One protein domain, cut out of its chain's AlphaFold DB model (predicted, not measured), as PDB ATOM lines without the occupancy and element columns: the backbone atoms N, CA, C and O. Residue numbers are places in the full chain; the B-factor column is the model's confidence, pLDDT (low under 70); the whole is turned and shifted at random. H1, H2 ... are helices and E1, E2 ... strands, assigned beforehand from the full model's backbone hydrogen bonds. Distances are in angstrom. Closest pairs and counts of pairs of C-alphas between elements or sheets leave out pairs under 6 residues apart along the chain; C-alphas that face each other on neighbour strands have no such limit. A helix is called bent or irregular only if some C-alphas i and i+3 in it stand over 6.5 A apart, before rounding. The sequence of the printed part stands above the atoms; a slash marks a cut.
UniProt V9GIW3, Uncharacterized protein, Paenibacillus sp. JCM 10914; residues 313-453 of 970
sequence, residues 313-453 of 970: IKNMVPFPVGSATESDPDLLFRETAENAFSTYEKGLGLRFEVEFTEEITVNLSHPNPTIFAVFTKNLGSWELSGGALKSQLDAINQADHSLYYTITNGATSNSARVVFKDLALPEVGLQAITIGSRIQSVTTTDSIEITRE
ATOM      1  N   ILE A 313      55.865   1.316  16.192       93.06
ATOM      2  CA  ILE A 313      54.609   0.901  15.553       93.06
ATOM      3  C   ILE A 313      53.472   1.387  16.456       93.06
ATOM      4  O   ILE A 313      53.567   1.270  17.675       93.06
ATOM      5  N   LYS A 314      52.429   1.994  15.885       91.56
ATOM      6  CA  LYS A 314      51.292   2.529  16.647       91.56
ATOM      7  C   LYS A 314      50.006   2.554  15.828       91.56
ATOM      8  O   LYS A 314      50.016   2.356  14.614       91.56
ATOM      9  N   ASN A 315      48.894   2.861  16.497       91.81
ATOM     10  CA  ASN A 315      47.588   3.096  15.875       91.81
ATOM     11  C   ASN A 315      47.072   1.914  15.029       91.81
ATOM     12  O   ASN A 315      46.439   2.145  13.997       91.81
ATOM     13  N   MET A 316      47.326   0.674  15.467       94.44
ATOM     14  CA  MET A 316      46.734  -0.530  14.874       94.44
ATOM     15  C   MET A 316      45.228  -0.550  15.147       94.44
ATOM     16  O   MET A 316      44.794  -0.732  16.278       94.44
ATOM     17  N   VAL A 317      44.425  -0.325  14.110       94.25
ATOM     18  CA  VAL A 317      42.965  -0.241  14.212       94.25
ATOM     19  C   VAL A 317      42.332  -1.143  13.152       94.25
ATOM     20  O   VAL A 317      42.488  -0.858  11.957       94.25
ATOM     21  N   PRO A 318      41.622  -2.214  13.555       96.69
ATOM     22  CA  PRO A 318      40.793  -2.989  12.646       96.69
ATOM     23  C   PRO A 318      39.486  -2.235  12.361       96.69
ATOM     24  O   PRO A 318      38.981  -1.498  13.208       96.69
ATOM     25  N   PHE A 319      38.932  -2.399  11.163       95.69
ATOM     26  CA  PHE A 319      37.664  -1.784  10.775       95.69
ATOM     27  C   PHE A 319      36.889  -2.648   9.761       95.69
ATOM     28  O   PHE A 319      37.490  -3.489   9.089       95.69
ATOM     29  N   PRO A 320      35.562  -2.464   9.612       93.31
ATOM     30  CA  PRO A 320      34.752  -3.254   8.683       93.31
ATOM     31  C   PRO A 320      35.164  -3.053   7.221       93.31
ATOM     32  O   PRO A 320      35.422  -1.924   6.789       93.31
ATOM     33  N   VAL A 321      35.185  -4.136   6.439       91.50
ATOM     34  CA  VAL A 321      35.477  -4.076   4.998       91.50
ATOM     35  C   VAL A 321      34.488  -3.131   4.309       91.50
ATOM     36  O   VAL A 321      33.279  -3.201   4.524       91.50
ATOM     37  N   GLY A 322      35.006  -2.210   3.494       86.00
ATOM     38  CA  GLY A 322      34.203  -1.179   2.827       86.00
ATOM     39  C   GLY A 322      33.894   0.064   3.676       86.00
ATOM     40  O   GLY A 322      33.215   0.966   3.184       86.00
ATOM     41  N   SER A 323      34.404   0.166   4.911       88.12
ATOM     42  CA  SER A 323      34.292   1.389   5.719       88.12
ATOM     43  C   SER A 323      34.958   2.578   5.015       88.12
ATOM     44  O   SER A 323      36.172   2.596   4.795       88.12
ATOM     45  N   ALA A 324      34.164   3.601   4.689       83.44
ATOM     46  CA  ALA A 324      34.647   4.814   4.023       83.44
ATOM     47  C   ALA A 324      35.558   5.671   4.920       83.44
ATOM     48  O   ALA A 324      36.356   6.460   4.418       83.44
ATOM     49  N   THR A 325      35.435   5.533   6.242       86.25
ATOM     50  CA  THR A 325      36.162   6.334   7.238       86.25
ATOM     51  C   THR A 325      37.346   5.597   7.859       86.25
ATOM     52  O   THR A 325      38.022   6.175   8.708       86.25
ATOM     53  N   GLU A 326      37.609   4.344   7.457       91.00
ATOM     54  CA  GLU A 326      38.668   3.497   8.038       91.00
ATOM     55  C   GLU A 326      38.534   3.401   9.571       91.00
ATOM     56  O   GLU A 326      39.511   3.489  10.317       91.00
ATOM     57  N   SER A 327      37.283   3.305  10.031       87.75
ATOM     58  CA  SER A 327      36.894   3.229  11.440       87.75
ATOM     59  C   SER A 327      35.724   2.264  11.637       87.75
ATOM     60  O   SER A 327      35.042   1.913  10.667       87.75
ATOM     61  N   ASP A 328      35.503   1.859  12.887       89.06
ATOM     62  CA  ASP A 328      34.450   0.931  13.305       89.06
ATOM     63  C   ASP A 328      33.428   1.608  14.246       89.06
ATOM     64  O   ASP A 328      33.460   1.402  15.460       89.06
ATOM     65  N   PRO A 329      32.538   2.476  13.726       81.25
ATOM     66  CA  PRO A 329      31.562   3.191  14.554       81.25
ATOM     67  C   PRO A 329      30.494   2.270  15.165       81.25
ATOM     68  O   PRO A 329      29.915   2.616  16.193       81.25
ATOM     69  N   ASP A 330      30.249   1.112  14.547       79.56
ATOM     70  CA  ASP A 330      29.240   0.136  14.970       79.56
ATOM     71  C   ASP A 330      29.808  -0.939  15.919       79.56
ATOM     72  O   ASP A 330      29.064  -1.810  16.372       79.56
ATOM     73  N   LEU A 331      31.105  -0.856  16.260       85.88
ATOM     74  CA  LEU A 331      31.810  -1.758  17.180       85.88
ATOM     75  C   LEU A 331      31.728  -3.242  16.760       85.88
ATOM     76  O   LEU A 331      31.528  -4.128  17.598       85.88
ATOM     77  N   LEU A 332      31.871  -3.523  15.460       87.88
ATOM     78  CA  LEU A 332      31.902  -4.881  14.901       87.88
ATOM     79  C   LEU A 332      33.186  -5.654  15.268       87.88
ATOM     80  O   LEU A 332      33.199  -6.889  15.235       87.88
ATOM     81  N   PHE A 333      34.250  -4.950  15.656       93.94
ATOM     82  CA  PHE A 333      35.485  -5.480  16.227       93.94
ATOM     83  C   PHE A 333      35.553  -5.096  17.704       93.94
ATOM     84  O   PHE A 333      35.930  -3.986  18.078       93.94
ATOM     85  N   ARG A 334      35.188  -6.033  18.580       91.31
ATOM     86  CA  ARG A 334      35.171  -5.804  20.025       91.31
ATOM     87  C   ARG A 334      36.552  -6.051  20.613       91.31
ATOM     88  O   ARG A 334      36.988  -7.201  20.640       91.31
ATOM     89  N   GLU A 335      37.186  -5.005  21.126       93.12
ATOM     90  CA  GLU A 335      38.459  -5.097  21.846       93.12
ATOM     91  C   GLU A 335      38.311  -5.992  23.091       93.12
ATOM     92  O   GLU A 335      37.394  -5.825  23.901       93.12
ATOM     93  N   THR A 336      39.171  -6.999  23.212       91.44
ATOM     94  CA  THR A 336      39.227  -7.946  24.336       91.44
ATOM     95  C   THR A 336      40.448  -7.710  25.222       91.44
ATOM     96  O   THR A 336      40.392  -8.006  26.415       91.44
ATOM     97  N   ALA A 337      41.522  -7.166  24.654       92.19
ATOM     98  CA  ALA A 337      42.716  -6.657  25.318       92.19
ATOM     99  C   ALA A 337      43.410  -5.650  24.381       92.19
ATOM    100  O   ALA A 337      42.992  -5.501  23.234       92.19
ATOM    101  N   GLU A 338      44.474  -4.989  24.846       90.94
ATOM    102  CA  GLU A 338      45.282  -4.106  23.994       90.94
ATOM    103  C   GLU A 338      45.748  -4.861  22.738       90.94
ATOM    104  O   GLU A 338      46.346  -5.935  22.839       90.94
ATOM    105  N   ASN A 339      45.425  -4.324  21.556       91.56
ATOM    106  CA  ASN A 339      45.673  -4.946  20.249       91.56
ATOM    107  C   ASN A 339      45.067  -6.357  20.072       91.56
ATOM    108  O   ASN A 339      45.523  -7.123  19.224       91.56
ATOM    109  N   ALA A 340      44.015  -6.713  20.809       95.44
ATOM    110  CA  ALA A 340      43.291  -7.969  20.629       95.44
ATOM    111  C   ALA A 340      41.792  -7.711  20.469       95.44
ATOM    112  O   ALA A 340      41.177  -7.017  21.276       95.44
ATOM    113  N   PHE A 341      41.186  -8.287  19.433       96.50
ATOM    114  CA  PHE A 341      39.790  -8.065  19.072       96.50
ATOM    115  C   PHE A 341      39.072  -9.384  18.784       96.50
ATOM    116  O   PHE A 341      39.632 -10.324  18.223       96.50
ATOM    117  N   SER A 342      37.786  -9.432  19.123       93.31
ATOM    118  CA  SER A 342      36.848 -10.479  18.707       93.31
ATOM    119  C   SER A 342      35.851  -9.920  17.693       93.31
ATOM    120  O   SER A 342      35.377  -8.794  17.857       93.31
ATOM    121  N   THR A 343      35.517 -10.685  16.654       92.94
ATOM    122  CA  THR A 343      34.558 -10.259  15.622       92.94
ATOM    123  C   THR A 343      33.759 -11.431  15.051       92.94
ATOM    124  O   THR A 343      34.183 -12.585  15.129       92.94
ATOM    125  N   TYR A 344      32.609 -11.129  14.451       86.81
ATOM    126  CA  TYR A 344      31.840 -12.065  13.623       86.81
ATOM    127  C   TYR A 344      32.077 -11.859  12.114       86.81
ATOM    128  O   TYR A 344      31.632 -12.676  11.296       86.81
ATOM    129  N   GLU A 345      32.793 -10.795  11.740       87.94
ATOM    130  CA  GLU A 345      33.086 -10.444  10.352       87.94
ATOM    131  C   GLU A 345      33.981 -11.492   9.673       87.94
ATOM    132  O   GLU A 345      34.740 -12.218  10.317       87.94
ATOM    133  N   LYS A 346      33.854 -11.623   8.349       89.62
ATOM    134  CA  LYS A 346      34.635 -12.588   7.540       89.62
ATOM    135  C   LYS A 346      35.982 -12.040   7.068       89.62
ATOM    136  O   LYS A 346      36.825 -12.798   6.598       89.62
ATOM    137  N   GLY A 347      36.177 -10.738   7.198       91.50
ATOM    138  CA  GLY A 347      37.400 -10.035   6.853       91.50
ATOM    139  C   GLY A 347      37.443  -8.695   7.571       91.50
ATOM    140  O   GLY A 347      36.455  -8.280   8.183       91.50
ATOM    141  N   LEU A 348      38.586  -8.024   7.506       95.69
ATOM    142  CA  LEU A 348      38.786  -6.704   8.090       95.69
ATOM    143  C   LEU A 348      39.579  -5.798   7.159       95.69
ATOM    144  O   LEU A 348      40.465  -6.250   6.443       95.69
ATOM    145  N   GLY A 349      39.342  -4.499   7.251       96.31
ATOM    146  CA  GLY A 349      40.389  -3.533   6.968       96.31
ATOM    147  C   GLY A 349      41.284  -3.353   8.195       96.31
ATOM    148  O   GLY A 349      40.826  -3.479   9.330       96.31
ATOM    149  N   LEU A 350      42.567  -3.064   7.980       96.50
ATOM    150  CA  LEU A 350      43.528  -2.799   9.051       96.50
ATOM    151  C   LEU A 350      44.327  -1.544   8.731       96.50
ATOM    152  O   LEU A 350      44.965  -1.461   7.685       96.50
ATOM    153  N   ARG A 351      44.341  -0.591   9.659       95.56
ATOM    154  CA  ARG A 351      45.169   0.614   9.587       95.56
ATOM    155  C   ARG A 351      46.236   0.584  10.672       95.56
ATOM    156  O   ARG A 351      45.918   0.216  11.793       95.56
ATOM    157  N   PHE A 352      47.451   1.034  10.364       95.25
ATOM    158  CA  PHE A 352      48.511   1.271  11.349       95.25
ATOM    159  C   PHE A 352      49.516   2.329  10.871       95.25
ATOM    160  O   PHE A 352      49.543   2.711   9.698       95.25
ATOM    161  N   GLU A 353      50.346   2.812  11.793       94.44
ATOM    162  CA  GLU A 353      51.396   3.799  11.541       94.44
ATOM    163  C   GLU A 353      52.749   3.292  12.042       94.44
ATOM    164  O   GLU A 353      52.841   2.646  13.086       94.44
ATOM    165  N   VAL A 354      53.804   3.613  11.296       93.12
ATOM    166  CA  VAL A 354      55.185   3.254  11.630       93.12
ATOM    167  C   VAL A 354      56.069   4.493  11.532       93.12
ATOM    168  O   VAL A 354      56.015   5.224  10.542       93.12
ATOM    169  N   GLU A 355      56.900   4.731  12.543       90.25
ATOM    170  CA  GLU A 355      57.864   5.835  12.601       90.25
ATOM    171  C   GLU A 355      59.307   5.322  12.637       90.25
ATOM    172  O   GLU A 355      59.593   4.250  13.179       90.25
ATOM    173  N   PHE A 356      60.214   6.113  12.055       85.25
ATOM    174  CA  PHE A 356      61.647   5.831  11.929       85.25
ATOM    175  C   PHE A 356      61.918   4.442  11.345       85.25
ATOM    176  O   PHE A 356      62.435   3.557  12.024       85.25
ATOM    177  N   THR A 357      61.539   4.255  10.080       88.56
ATOM    178  CA  THR A 357      61.623   2.971   9.377       88.56
ATOM    179  C   THR A 357      62.111   3.119   7.932       88.56
ATOM    180  O   THR A 357      61.878   4.140   7.280       88.56
ATOM    181  N   GLU A 358      62.803   2.093   7.447       88.31
ATOM    182  CA  GLU A 358      63.257   1.928   6.059       88.31
ATOM    183  C   GLU A 358      62.531   0.760   5.365       88.31
ATOM    184  O   GLU A 358      62.450   0.719   4.134       88.31
ATOM    185  N   GLU A 359      61.967  -0.163   6.152       92.62
ATOM    186  CA  GLU A 359      61.240  -1.337   5.679       92.62
ATOM    187  C   GLU A 359      60.133  -1.744   6.664       92.62
ATOM    188  O   GLU A 359      60.347  -1.807   7.878       92.62
ATOM    189  N   ILE A 360      58.957  -2.071   6.126       95.12
ATOM    190  CA  ILE A 360      57.795  -2.561   6.872       95.12
ATOM    191  C   ILE A 360      57.462  -3.963   6.371       95.12
ATOM    192  O   ILE A 360      57.235  -4.158   5.180       95.12
ATOM    193  N   THR A 361      57.383  -4.934   7.274       96.12
ATOM    194  CA  THR A 361      56.985  -6.314   6.967       96.12
ATOM    195  C   THR A 361      55.671  -6.635   7.666       96.12
ATOM    196  O   THR A 361      55.520  -6.347   8.844       96.12
ATOM    197  N   VAL A 362      54.725  -7.265   6.976       96.44
ATOM    198  CA  VAL A 362      53.443  -7.696   7.547       96.44
ATOM    199  C   VAL A 362      53.312  -9.199   7.374       96.44
ATOM    200  O   VAL A 362      53.402  -9.705   6.256       96.44
ATOM    201  N   ASN A 363      53.087  -9.910   8.475       95.12
ATOM    202  CA  ASN A 363      52.912 -11.358   8.500       95.12
ATOM    203  C   ASN A 363      51.499 -11.726   8.941       95.12
ATOM    204  O   ASN A 363      50.953 -11.110   9.853       95.12
ATOM    205  N   LEU A 364      50.943 -12.766   8.322       94.44
ATOM    206  CA  LEU A 364      49.647 -13.347   8.668       94.44
ATOM    207  C   LEU A 364      49.855 -14.774   9.187       94.44
ATOM    208  O   LEU A 364      50.585 -15.544   8.565       94.44
ATOM    209  N   SER A 365      49.220 -15.141  10.305       90.81
ATOM    210  CA  SER A 365      49.346 -16.480  10.908       90.81
ATOM    211  C   SER A 365      48.530 -17.582  10.217       90.81
ATOM    212  O   SER A 365      48.918 -18.746  10.282       90.81
ATOM    213  N   HIS A 366      47.410 -17.243   9.572       85.06
ATOM    214  CA  HIS A 366      46.511 -18.168   8.866       85.06
ATOM    215  C   HIS A 366      46.343 -17.741   7.385       85.06
ATOM    216  O   HIS A 366      46.444 -16.545   7.100       85.06
ATOM    217  N   PRO A 367      46.108 -18.670   6.423       72.06
ATOM    218  CA  PRO A 367      46.000 -20.132   6.575       72.06
ATOM    219  C   PRO A 367      47.318 -20.827   6.917       72.06
ATOM    220  O   PRO A 367      47.297 -21.866   7.562       72.06
ATOM    221  N   ASN A 368      48.450 -20.227   6.555       81.12
ATOM    222  CA  ASN A 368      49.778 -20.617   7.020       81.12
ATOM    223  C   ASN A 368      50.577 -19.344   7.337       81.12
ATOM    224  O   ASN A 368      50.363 -18.337   6.650       81.12
ATOM    225  N   PRO A 369      51.521 -19.385   8.298       84.25
ATOM    226  CA  PRO A 369      52.428 -18.277   8.563       84.25
ATOM    227  C   PRO A 369      53.142 -17.840   7.283       84.25
ATOM    228  O   PRO A 369      53.943 -18.585   6.717       84.25
ATOM    229  N   THR A 370      52.816 -16.647   6.796       88.94
ATOM    230  CA  THR A 370      53.342 -16.119   5.534       88.94
ATOM    231  C   THR A 370      53.661 -14.638   5.657       88.94
ATOM    232  O   THR A 370      52.951 -13.883   6.326       88.94
ATOM    233  N   ILE A 371      54.723 -14.220   4.965       92.88
ATOM    234  CA  ILE A 371      54.993 -12.805   4.722       92.88
ATOM    235  C   ILE A 371      53.942 -12.321   3.723       92.88
ATOM    236  O   ILE A 371      53.989 -12.648   2.534       92.88
ATOM    237  N   PHE A 372      52.972 -11.560   4.212       94.94
ATOM    238  CA  PHE A 372      51.876 -11.053   3.404       94.94
ATOM    239  C   PHE A 372      52.304  -9.843   2.580       94.94
ATOM    240  O   PHE A 372      52.048  -9.811   1.380       94.94
ATOM    241  N   ALA A 373      53.016  -8.888   3.178       95.56
ATOM    242  CA  ALA A 373      53.502  -7.706   2.472       95.56
ATOM    243  C   ALA A 373      54.870  -7.262   2.999       95.56
ATOM    244  O   ALA A 373      55.119  -7.309   4.203       95.56
ATOM    245  N   VAL A 374      55.735  -6.799   2.097       96.00
ATOM    246  CA  VAL A 374      56.982  -6.096   2.418       96.00
ATOM    247  C   VAL A 374      56.967  -4.764   1.687       96.00
ATOM    248  O   VAL A 374      56.831  -4.739   0.464       96.00
ATOM    249  N   PHE A 375      57.104  -3.671   2.426       94.44
ATOM    250  CA  PHE A 375      57.250  -2.331   1.879       94.44
ATOM    251  C   PHE A 375      58.663  -1.833   2.133       94.44
ATOM    252  O   PHE A 375      59.122  -1.843   3.272       94.44
ATOM    253  N   THR A 376      59.334  -1.355   1.092       91.88
ATOM    254  CA  THR A 376      60.660  -0.735   1.187       91.88
ATOM    255  C   THR A 376      60.611   0.674   0.638       91.88
ATOM    256  O   THR A 376      59.862   0.975  -0.295       91.88
ATOM    257  N   LYS A 377      61.430   1.548   1.209       83.62
ATOM    258  CA  LYS A 377      61.491   2.939   0.790       83.62
ATOM    259  C   LYS A 377      62.514   3.137  -0.332       83.62
ATOM    260  O   LYS A 377      63.710   2.985  -0.105       83.62
ATOM    261  N   ASN A 378      62.053   3.558  -1.510       76.88
ATOM    262  CA  ASN A 378      62.885   3.861  -2.677       76.88
ATOM    263  C   ASN A 378      62.687   5.324  -3.103       76.88
ATOM    264  O   ASN A 378      61.565   5.777  -3.310       76.88
ATOM    265  N   LEU A 379      63.777   6.098  -3.207       74.19
ATOM    266  CA  LEU A 379      63.780   7.501  -3.674       74.19
ATOM    267  C   LEU A 379      62.755   8.439  -2.985       74.19
ATOM    268  O   LEU A 379      62.306   9.419  -3.571       74.19
ATOM    269  N   GLY A 380      62.400   8.164  -1.725       72.50
ATOM    270  CA  GLY A 380      61.450   8.979  -0.949       72.50
ATOM    271  C   GLY A 380      59.984   8.531  -1.021       72.50
ATOM    272  O   GLY A 380      59.152   9.124  -0.331       72.50
ATOM    273  N   SER A 381      59.685   7.469  -1.771       81.38
ATOM    274  CA  SER A 381      58.362   6.845  -1.865       81.38
ATOM    275  C   SER A 381      58.384   5.418  -1.317       81.38
ATOM    276  O   SER A 381      59.402   4.727  -1.369       81.38
ATOM    277  N   TRP A 382      57.252   4.979  -0.774       89.12
ATOM    278  CA  TRP A 382      57.069   3.601  -0.329       89.12
ATOM    279  C   TRP A 382      56.628   2.716  -1.489       89.12
ATOM    280  O   TRP A 382      55.668   3.040  -2.184       89.12
ATOM    281  N   GLU A 383      57.298   1.582  -1.661       89.50
ATOM    282  CA  GLU A 383      56.974   0.593  -2.684       89.50
ATOM    283  C   GLU A 383      56.727  -0.769  -2.040       89.50
ATOM    284  O   GLU A 383      57.481  -1.198  -1.164       89.50
ATOM    285  N   LEU A 384      55.679  -1.465  -2.487       92.94
ATOM    286  CA  LEU A 384      55.458  -2.869  -2.155       92.94
ATOM    287  C   LEU A 384      56.490  -3.718  -2.913       92.94
ATOM    288  O   LEU A 384      56.377  -3.911  -4.124       92.94
ATOM    289  N   SER A 385      57.501  -4.214  -2.209       92.06
ATOM    290  CA  SER A 385      58.657  -4.907  -2.784       92.06
ATOM    291  C   SER A 385      58.600  -6.427  -2.659       92.06
ATOM    292  O   SER A 385      59.324  -7.117  -3.377       92.06
ATOM    293  N   GLY A 386      57.720  -6.977  -1.817       92.62
ATOM    294  CA  GLY A 386      57.601  -8.425  -1.646       92.62
ATOM    295  C   GLY A 386      56.372  -8.888  -0.863       92.62
ATOM    296  O   GLY A 386      55.518  -8.091  -0.475       92.62
ATOM    297  N   GLY A 387      56.300 -10.200  -0.630       92.62
ATOM    298  CA  GLY A 387      55.199 -10.871   0.072       92.62
ATOM    299  C   GLY A 387      54.079 -11.372  -0.846       92.62
ATOM    300  O   GLY A 387      54.052 -11.085  -2.044       92.62
ATOM    301  N   ALA A 388      53.146 -12.135  -0.274       90.69
ATOM    302  CA  ALA A 388      52.015 -12.723  -0.998       90.69
ATOM    303  C   ALA A 388      51.142 -11.676  -1.717       90.69
ATOM    304  O   ALA A 388      50.705 -11.910  -2.844       90.69
ATOM    305  N   LEU A 389      50.940 -10.502  -1.108       91.94
ATOM    306  CA  LEU A 389      50.184  -9.398  -1.694       91.94
ATOM    307  C   LEU A 389      50.857  -8.864  -2.964       91.94
ATOM    308  O   LEU A 389      50.169  -8.570  -3.935       91.94
ATOM    309  N   LYS A 390      52.194  -8.786  -3.006       92.31
ATOM    310  CA  LYS A 390      52.913  -8.351  -4.214       92.31
ATOM    311  C   LYS A 390      52.644  -9.302  -5.376       92.31
ATOM    312  O   LYS A 390      52.301  -8.849  -6.461       92.31
ATOM    313  N   SER A 391      52.708 -10.610  -5.125       90.44
ATOM    314  CA  SER A 391      52.388 -11.626  -6.133       90.44
ATOM    315  C   SER A 391      50.931 -11.562  -6.605       90.44
ATOM    316  O   SER A 391      50.673 -11.782  -7.784       90.44
ATOM    317  N   GLN A 392      49.984 -11.247  -5.713       88.62
ATOM    318  CA  GLN A 392      48.574 -11.048  -6.073       88.62
ATOM    319  C   GLN A 392      48.376  -9.801  -6.943       88.62
ATOM    320  O   GLN A 392      47.646  -9.844  -7.932       88.62
ATOM    321  N   LEU A 393      49.037  -8.697  -6.593       90.88
ATOM    322  CA  LEU A 393      48.872  -7.414  -7.271       90.88
ATOM    323  C   LEU A 393      49.621  -7.322  -8.605       90.88
ATOM    324  O   LEU A 393      49.173  -6.607  -9.498       90.88
ATOM    325  N   ASP A 394      50.710  -8.073  -8.778       88.94
ATOM    326  CA  ASP A 394      51.427  -8.179 -10.058       88.94
ATOM    327  C   ASP A 394      50.582  -8.820 -11.169       88.94
ATOM    328  O   ASP A 394      50.878  -8.646 -12.350       88.94
ATOM    329  N   ALA A 395      49.516  -9.538 -10.805       86.62
ATOM    330  CA  ALA A 395      48.588 -10.160 -11.743       86.62
ATOM    331  C   ALA A 395      47.436  -9.237 -12.190       86.62
ATOM    332  O   ALA A 395      46.634  -9.645 -13.033       86.62
ATOM    333  N   ILE A 396      47.326  -8.020 -11.641       90.12
ATOM    334  CA  ILE A 396      46.243  -7.069 -11.945       90.12
ATOM    335  C   ILE A 396      46.782  -5.690 -12.343       90.12
ATOM    336  O   ILE A 396      47.964  -5.382 -12.183       90.12
ATOM    337  N   ASN A 397      45.902  -4.830 -12.862       87.06
ATOM    338  CA  ASN A 397      46.279  -3.482 -13.276       87.06
ATOM    339  C   ASN A 397      46.719  -2.625 -12.083       87.06
ATOM    340  O   ASN A 397      46.084  -2.616 -11.030       87.06
ATOM    341  N   GLN A 398      47.750  -1.806 -12.292       84.38
ATOM    342  CA  GLN A 398      48.303  -0.919 -11.263       84.38
ATOM    343  C   GLN A 398      47.277   0.080 -10.694       84.38
ATOM    344  O   GLN A 398      47.354   0.443  -9.523       84.38
ATOM    345  N   ALA A 399      46.286   0.498 -11.493       85.19
ATOM    346  CA  ALA A 399      45.205   1.379 -11.041       85.19
ATOM    347  C   ALA A 399      44.342   0.747  -9.929       85.19
ATOM    348  O   ALA A 399      43.846   1.453  -9.048       85.19
ATOM    349  N   ASP A 400      44.226  -0.583  -9.927       87.94
ATOM    350  CA  ASP A 400      43.372  -1.338  -9.008       87.94
ATOM    351  C   ASP A 400      44.082  -1.674  -7.687       87.94
ATOM    352  O   ASP A 400      43.442  -2.105  -6.731       87.94
ATOM    353  N   HIS A 401      45.396  -1.429  -7.573       87.94
ATOM    354  CA  HIS A 401      46.169  -1.713  -6.352       87.94
ATOM    355  C   HIS A 401      45.614  -0.972  -5.126       87.94
ATOM    356  O   HIS A 401      45.609  -1.515  -4.020       87.94
ATOM    357  N   SER A 402      45.075   0.232  -5.342       87.75
ATOM    358  CA  SER A 402      44.454   1.066  -4.302       87.75
ATOM    359  C   SER A 402      43.188   0.463  -3.671       87.75
ATOM    360  O   SER A 402      42.788   0.886  -2.584       87.75
ATOM    361  N   LEU A 403      42.580  -0.547  -4.309       88.56
ATOM    362  CA  LEU A 403      41.445  -1.298  -3.763       88.56
ATOM    363  C   LEU A 403      41.860  -2.253  -2.638       88.56
ATOM    364  O   LEU A 403      41.023  -2.612  -1.817       88.56
ATOM    365  N   TYR A 404      43.136  -2.647  -2.587       91.12
ATOM    366  CA  TYR A 404      43.651  -3.633  -1.634       91.12
ATOM    367  C   TYR A 404      44.426  -2.980  -0.494       91.12
ATOM    368  O   TYR A 404      44.271  -3.370   0.666       91.12
ATOM    369  N   TYR A 405      45.247  -1.975  -0.805       94.06
ATOM    370  CA  TYR A 405      45.999  -1.242   0.204       94.06
ATOM    371  C   TYR A 405      46.270   0.209  -0.199       94.06
ATOM    372  O   TYR A 405      46.284   0.564  -1.376       94.06
ATOM    373  N   THR A 406      46.550   1.049   0.794       92.75
ATOM    374  CA  THR A 406      47.164   2.362   0.601       92.75
ATOM    375  C   THR A 406      48.341   2.530   1.555       92.75
ATOM    376  O   THR A 406      48.308   2.080   2.701       92.75
ATOM    377  N   ILE A 407      49.401   3.178   1.075       92.31
ATOM    378  CA  ILE A 407      50.545   3.584   1.890       92.31
ATOM    379  C   ILE A 407      50.869   5.044   1.586       92.31
ATOM    380  O   ILE A 407      50.981   5.441   0.428       92.31
ATOM    381  N   THR A 408      50.980   5.861   2.627       89.56
ATOM    382  CA  THR A 408      51.306   7.286   2.503       89.56
ATOM    383  C   THR A 408      52.434   7.653   3.452       89.56
ATOM    384  O   THR A 408      52.499   7.122   4.561       89.56
ATOM    385  N   ASN A 409      53.290   8.592   3.044       86.00
ATOM    386  CA  ASN A 409      54.300   9.166   3.935       86.00
ATOM    387  C   ASN A 409      53.621   9.775   5.173       86.00
ATOM    388  O   ASN A 409      52.611  10.470   5.054       86.00
ATOM    389  N   GLY A 410      54.159   9.473   6.355       71.06
ATOM    390  CA  GLY A 410      53.683  10.026   7.621       71.06
ATOM    391  C   GLY A 410      54.234  11.430   7.893       71.06
ATOM    392  O   GLY A 410      54.770  12.096   7.009       71.06
ATOM    393  N   ALA A 411      54.116  11.889   9.142       64.38
ATOM    394  CA  ALA A 411      54.496  13.245   9.550       64.38
ATOM    395  C   ALA A 411      55.997  13.565   9.383       64.38
ATOM    396  O   ALA A 411      56.376  14.730   9.283       64.38
ATOM    397  N   THR A 412      56.858  12.545   9.346       64.88
ATOM    398  CA  THR A 412      58.302  12.679   9.111       64.88
ATOM    399  C   THR A 412      58.730  11.905   7.871       64.88
ATOM    400  O   THR A 412      58.065  10.956   7.448       64.88
ATOM    401  N   SER A 413      59.887  12.261   7.306       69.06
ATOM    402  CA  SER A 413      60.400  11.624   6.089       69.06
ATOM    403  C   SER A 413      60.556  10.106   6.216       69.06
ATOM    404  O   SER A 413      60.438   9.433   5.202       69.06
ATOM    405  N   ASN A 414      60.772   9.554   7.415       77.12
ATOM    406  CA  ASN A 414      60.956   8.117   7.670       77.12
ATOM    407  C   ASN A 414      59.756   7.482   8.391       77.12
ATOM    408  O   ASN A 414      59.933   6.605   9.233       77.12
ATOM    409  N   SER A 415      58.543   7.948   8.094       87.00
ATOM    410  CA  SER A 415      57.304   7.394   8.647       87.00
ATOM    411  C   SER A 415      56.309   7.020   7.553       87.00
ATOM    412  O   SER A 415      56.346   7.577   6.451       87.00
ATOM    413  N   ALA A 416      55.415   6.084   7.857       92.00
ATOM    414  CA  ALA A 416      54.375   5.617   6.950       92.00
ATOM    415  C   ALA A 416      53.058   5.386   7.691       92.00
ATOM    416  O   ALA A 416      53.049   4.904   8.823       92.00
ATOM    417  N   ARG A 417      51.945   5.662   7.011       93.69
ATOM    418  CA  ARG A 417      50.609   5.180   7.374       93.69
ATOM    419  C   ARG A 417      50.197   4.134   6.351       93.69
ATOM    420  O   ARG A 417      50.184   4.432   5.157       93.69
ATOM    421  N   VAL A 418      49.867   2.937   6.820       94.94
ATOM    422  CA  VAL A 418      49.485   1.797   5.980       94.94
ATOM    423  C   VAL A 418      48.037   1.434   6.269       94.94
ATOM    424  O   VAL A 418      47.620   1.387   7.427       94.94
ATOM    425  N   VAL A 419      47.266   1.181   5.215       95.88
ATOM    426  CA  VAL A 419      45.888   0.701   5.305       95.88
ATOM    427  C   VAL A 419      45.717  -0.488   4.378       95.88
ATOM    428  O   VAL A 419      45.852  -0.339   3.169       95.88
ATOM    429  N   PHE A 420      45.357  -1.643   4.921       96.38
ATOM    430  CA  PHE A 420      44.783  -2.746   4.157       96.38
ATOM    431  C   PHE A 420      43.262  -2.614   4.148       96.38
ATOM    432  O   PHE A 420      42.661  -2.296   5.174       96.38
ATOM    433  N   LYS A 421      42.638  -2.819   2.987       93.38
ATOM    434  CA  LYS A 421      41.196  -2.601   2.784       93.38
ATOM    435  C   LYS A 421      40.360  -3.861   3.001       93.38
ATOM    436  O   LYS A 421      39.211  -3.742   3.420       93.38
ATOM    437  N   ASP A 422      40.944  -5.024   2.730       92.94
ATOM    438  CA  ASP A 422      40.309  -6.328   2.909       92.94
ATOM    439  C   ASP A 422      41.367  -7.410   3.181       92.94
ATOM    440  O   ASP A 422      42.117  -7.828   2.298       92.94
ATOM    441  N   LEU A 423      41.460  -7.824   4.440       92.69
ATOM    442  CA  LEU A 423      42.215  -8.975   4.911       92.69
ATOM    443  C   LEU A 423      41.214 -10.062   5.294       92.69
ATOM    444  O   LEU A 423      40.403  -9.872   6.202       92.69
ATOM    445  N   ALA A 424      41.289 -11.214   4.633       90.31
ATOM    446  CA  ALA A 424      40.430 -12.349   4.949       90.31
ATOM    447  C   ALA A 424      40.756 -12.929   6.336       90.31
ATOM    448  O   ALA A 424      41.924 -13.121   6.679       90.31
ATOM    449  N   LEU A 425      39.718 -13.251   7.110       92.19
ATOM    450  CA  LEU A 425      39.837 -13.957   8.387       92.19
ATOM    451  C   LEU A 425      39.616 -15.471   8.205       92.19
ATOM    452  O   LEU A 425      38.959 -15.891   7.249       92.19
ATOM    453  N   PRO A 426      40.139 -16.317   9.116       88.75
ATOM    454  CA  PRO A 426      39.816 -17.742   9.153       88.75
ATOM    455  C   PRO A 426      38.312 -17.970   9.332       88.75
ATOM    456  O   PRO A 426      37.608 -17.125   9.878       88.75
ATOM    457  N   GLU A 427      37.816 -19.150   8.942       81.88
ATOM    458  CA  GLU A 427      36.398 -19.490   9.118       81.88
ATOM    459  C   GLU A 427      35.982 -19.442  10.600       81.88
ATOM    460  O   GLU A 427      34.907 -18.949  10.921       81.88
ATOM    461  N   VAL A 428      36.834 -19.898  11.519       83.38
ATOM    462  CA  VAL A 428      36.719 -19.680  12.970       83.38
ATOM    463  C   VAL A 428      38.133 -19.673  13.550       83.38
ATOM    464  O   VAL A 428      38.974 -20.451  13.104       83.38
ATOM    465  N   GLY A 429      38.386 -18.856  14.572       88.50
ATOM    466  CA  GLY A 429      39.636 -18.881  15.332       88.50
ATOM    467  C   GLY A 429      40.493 -17.631  15.158       88.50
ATOM    468  O   GLY A 429      40.027 -16.595  14.690       88.50
ATOM    469  N   LEU A 430      41.743 -17.729  15.608       92.94
ATOM    470  CA  LEU A 430      42.666 -16.604  15.721       92.94
ATOM    471  C   LEU A 430      43.427 -16.340  14.412       92.94
ATOM    472  O   LEU A 430      44.057 -17.236  13.851       92.94
ATOM    473  N   GLN A 431      43.442 -15.077  13.997       94.75
ATOM    474  CA  GLN A 431      44.361 -14.502  13.020       94.75
ATOM    475  C   GLN A 431      45.263 -13.493  13.738       94.75
ATOM    476  O   GLN A 431      44.813 -12.411  14.106       94.75
ATOM    477  N   ALA A 432      46.540 -13.822  13.909       95.06
ATOM    478  CA  ALA A 432      47.545 -12.856  14.329       95.06
ATOM    479  C   ALA A 432      48.115 -12.144  13.095       95.06
ATOM    480  O   ALA A 432      48.430 -12.780  12.077       95.06
ATOM    481  N   ILE A 433      48.227 -10.820  13.187       96.56
ATOM    482  CA  ILE A 433      48.826  -9.953  12.175       96.56
ATOM    483  C   ILE A 433      50.027  -9.272  12.826       96.56
ATOM    484  O   ILE A 433      49.867  -8.414  13.692       96.56
ATOM    485  N   THR A 434      51.235  -9.675  12.440       96.12
ATOM    486  CA  THR A 434      52.482  -9.132  13.001       96.12
ATOM    487  C   THR A 434      53.079  -8.116  12.046       96.12
ATOM    488  O   THR A 434      53.409  -8.449  10.906       96.12
ATOM    489  N   ILE A 435      53.261  -6.893  12.530       97.00
ATOM    490  CA  ILE A 435      53.920  -5.800  11.825       97.00
ATOM    491  C   ILE A 435      55.360  -5.725  12.331       97.00
ATOM    492  O   ILE A 435      55.615  -5.572  13.520       97.00
ATOM    493  N   GLY A 436      56.311  -5.861  11.420       94.31
ATOM    494  CA  GLY A 436      57.727  -5.623  11.642       94.31
ATOM    495  C   GLY A 436      58.133  -4.296  11.022       94.31
ATOM    496  O   GLY A 436      57.727  -3.973   9.909       94.31
ATOM    497  N   SER A 437      58.963  -3.547  11.729       92.69
ATOM    498  CA  SER A 437      59.577  -2.321  11.250       92.69
ATOM    499  C   SER A 437      61.082  -2.402  11.419       92.69
ATOM    500  O   SER A 437      61.569  -2.691  12.516       92.69
ATOM    501  N   ARG A 438      61.820  -2.140  10.343       88.62
ATOM    502  CA  ARG A 438      63.278  -2.204  10.328       88.62
ATOM    503  C   ARG A 438      63.875  -0.841  10.012       88.62
ATOM    504  O   ARG A 438      63.482  -0.177   9.055       88.62
ATOM    505  N   ILE A 439      64.859  -0.454  10.812       84.19
ATOM    506  CA  ILE A 439      65.750   0.675  10.548       84.19
ATOM    507  C   ILE A 439      67.183   0.187  10.747       84.19
ATOM    508  O   ILE A 439      67.527  -0.335  11.810       84.19
ATOM    509  N   GLN A 440      68.019   0.300   9.712       76.94
ATOM    510  CA  GLN A 440      69.364  -0.286   9.712       76.94
ATOM    511  C   GLN A 440      69.337  -1.798  10.054       76.94
ATOM    512  O   GLN A 440      68.731  -2.596   9.332       76.94
ATOM    513  N   SER A 441      70.001  -2.209  11.142       70.88
ATOM    514  CA  SER A 441      70.076  -3.595  11.628       70.88
ATOM    515  C   SER A 441      69.119  -3.909  12.785       70.88
ATOM    516  O   SER A 441      69.167  -5.011  13.330       70.88
ATOM    517  N   VAL A 442      68.250  -2.967  13.172       74.88
ATOM    518  CA  VAL A 442      67.316  -3.132  14.291       74.88
ATOM    519  C   VAL A 442      65.901  -3.328  13.764       74.88
ATOM    520  O   VAL A 442      65.399  -2.510  12.991       74.88
ATOM    521  N   THR A 443      65.244  -4.388  14.233       85.69
ATOM    522  CA  THR A 443      63.840  -4.680  13.931       85.69
ATOM    523  C   THR A 443      63.000  -4.539  15.193       85.69
ATOM    524  O   THR A 443      63.336  -5.098  16.234       85.69
ATOM    525  N   THR A 444      61.897  -3.804  15.092       88.50
ATOM    526  CA  THR A 444      60.838  -3.725  16.105       88.50
ATOM    527  C   THR A 444      59.609  -4.443  15.566       88.50
ATOM    528  O   THR A 444      59.277  -4.276  14.397       88.50
ATOM    529  N   THR A 445      58.946  -5.251  16.387       93.94
ATOM    530  CA  THR A 445      57.732  -5.977  15.995       93.94
ATOM    531  C   THR A 445      56.600  -5.675  16.956       93.94
ATOM    532  O   THR A 445      56.833  -5.629  18.162       93.94
ATOM    533  N   ASP A 446      55.392  -5.546  16.423       94.88
ATOM    534  CA  ASP A 446      54.153  -5.461  17.192       94.88
ATOM    535  C   ASP A 446      53.059  -6.285  16.494       94.88
ATOM    536  O   ASP A 446      53.168  -6.589  15.300       94.88
ATOM    537  N   SER A 447      52.032  -6.694  17.228       94.88
ATOM    538  CA  SER A 447      51.007  -7.611  16.735       94.88
ATOM    539  C   SER A 447      49.605  -7.165  17.112       94.88
ATOM    540  O   SER A 447      49.370  -6.701  18.221       94.88
ATOM    541  N   ILE A 448      48.669  -7.398  16.191       96.25
ATOM    542  CA  ILE A 448      47.233  -7.341  16.452       96.25
ATOM    543  C   ILE A 448      46.615  -8.730  16.269       96.25
ATOM    544  O   ILE A 448      46.864  -9.420  15.276       96.25
ATOM    545  N   GLU A 449      45.814  -9.150  17.242       96.75
ATOM    546  CA  GLU A 449      45.146 -10.448  17.284       96.75
ATOM    547  C   GLU A 449      43.655 -10.295  16.987       96.75
ATOM    548  O   GLU A 449      42.932  -9.629  17.721       96.75
ATOM    549  N   ILE A 450      43.171 -10.934  15.922       97.06
ATOM    550  CA  ILE A 450      41.754 -10.925  15.547       97.06
ATOM    551  C   ILE A 450      41.193 -12.338  15.686       97.06
ATOM    552  O   ILE A 450      41.515 -13.231  14.902       97.06
ATOM    553  N   THR A 451      40.338 -12.562  16.680       94.94
ATOM    554  CA  THR A 451      39.627 -13.833  16.861       94.94
ATOM    555  C   THR A 451      38.265 -13.764  16.181       94.94
ATOM    556  O   THR A 451      37.370 -13.049  16.638       94.94
ATOM    557  N   ARG A 452      38.084 -14.535  15.102       90.44
ATOM    558  CA  ARG A 452      36.769 -14.707  14.483       90.44
ATOM    559  C   ARG A 452      35.955 -15.737  15.259       90.44
ATOM    560  O   ARG A 452      36.335 -16.905  15.369       90.44
ATOM    561  N   GLU A 453      34.795 -15.316  15.736       83.19
ATOM    562  CA  GLU A 453      33.766 -16.176  16.309       83.19
ATOM    563  C   GLU A 453      32.632 -16.403  15.290       83.19
ATOM    564  O   GLU A 453      32.471 -15.648  14.331       83.19
TER     565      GLU A 453
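What this domain is: This is residues 313 to 453 of the 970 residues of an uncharacterized protein of Paenibacillus sp. JCM 10914 (UniProt V9GIW3). Two strongly twisted sheets lie partly face to face as a sandwich, the smaller one of E1, E4, E9 and E8 and the larger, curled one of E2, E3, E11, E10, E5, E6 and E7, with their strands crossing at only 17 degrees. Two short helices, H1 and H2, sit to one side, and residues 394 to 400 stick out there. The 141 printed residues hold E1 to E7, H1, H2 and E8 to E11 in that order, mostly strand. The smaller sheet, in the order E1, E4, E9, E8, is antiparallel; the larger, in the order named, is mixed. The whole is compact, with a radius of gyration of the C-alphas of 14.5 A and spans of 42 by 33 by 30 A.

How they stand to each other: Start at E1, residues 313 to 319; its antiparallel neighbour is E4, residues 347 to 355, with N 317 and O 351 2.8 A apart. Beside E4 runs E9, residues 416 to 424, antiparallel, with N 350 and O 420 at 2.9 A; it bends by 60 degrees at residue 421. E8, residues 405 to 409, forms a hairpin with E9, N 406 and O 419 at 2.8 A. In the larger sheet, E2, residues 333 to 337, and E3, residues 340 to 343, form a hairpin, N 334 and O 342 at 2.9 A. E3 is parallel to E11, residues 442 to 452, N 341 and O 449 at 2.8 A. E11 forms a hairpin with E10, residues 429 to 439, N 435 and O 446 at 2.8 A. E10 is antiparallel to E5, residues 359 to 364, N 361 and O 436 at 2.8 A. E5, E6, residues 370 to 378, and E7, residues 381 to 386, form a meander, each strand the antiparallel neighbour of the one before: N 362 and O 373 are at 2.8 A, N 376 and O 383 at 2.9 A. Between the sheets, the closest C-alphas of E1 and E11, Ile 313 and Asp 446, are 6.6 A apart. H1, residues 388 to 393, is on the larger sheet at a height of 6.4 A, over none of its strands. H2, residues 398 to 403, only grazes the smaller sheet, and is only just irregular: C-alphas 399 and 402 are 6.8 A apart. H1 and H2 are close but not clearly touching, their closest C-alphas, Leu 393 and His 401, 6.4 A apart. In H1 every O i to N i+4 pair is within hydrogen-bond range; in H2 0 of 2 are, beside 2 of 3 O i to N i+3 pairs.

Where its parts are: Find C-alpha 313 at (54.609, 0.901, 15.553), where E1 begins. E4 spans 26.5 A, E6 23.6 A, E9 22.8 A and E10 33.0 A. E11 runs 32.7 A to C-alpha 452 at (36.769, -14.707, 14.483).

The domain as a whole: The C-alphas farthest apart, Leu 379 and Glu 453, are 43.1 A apart. The printed part has no cut, and the link E1 to E2 is long. Look for pLDDT under 70 at residues 411 to 413.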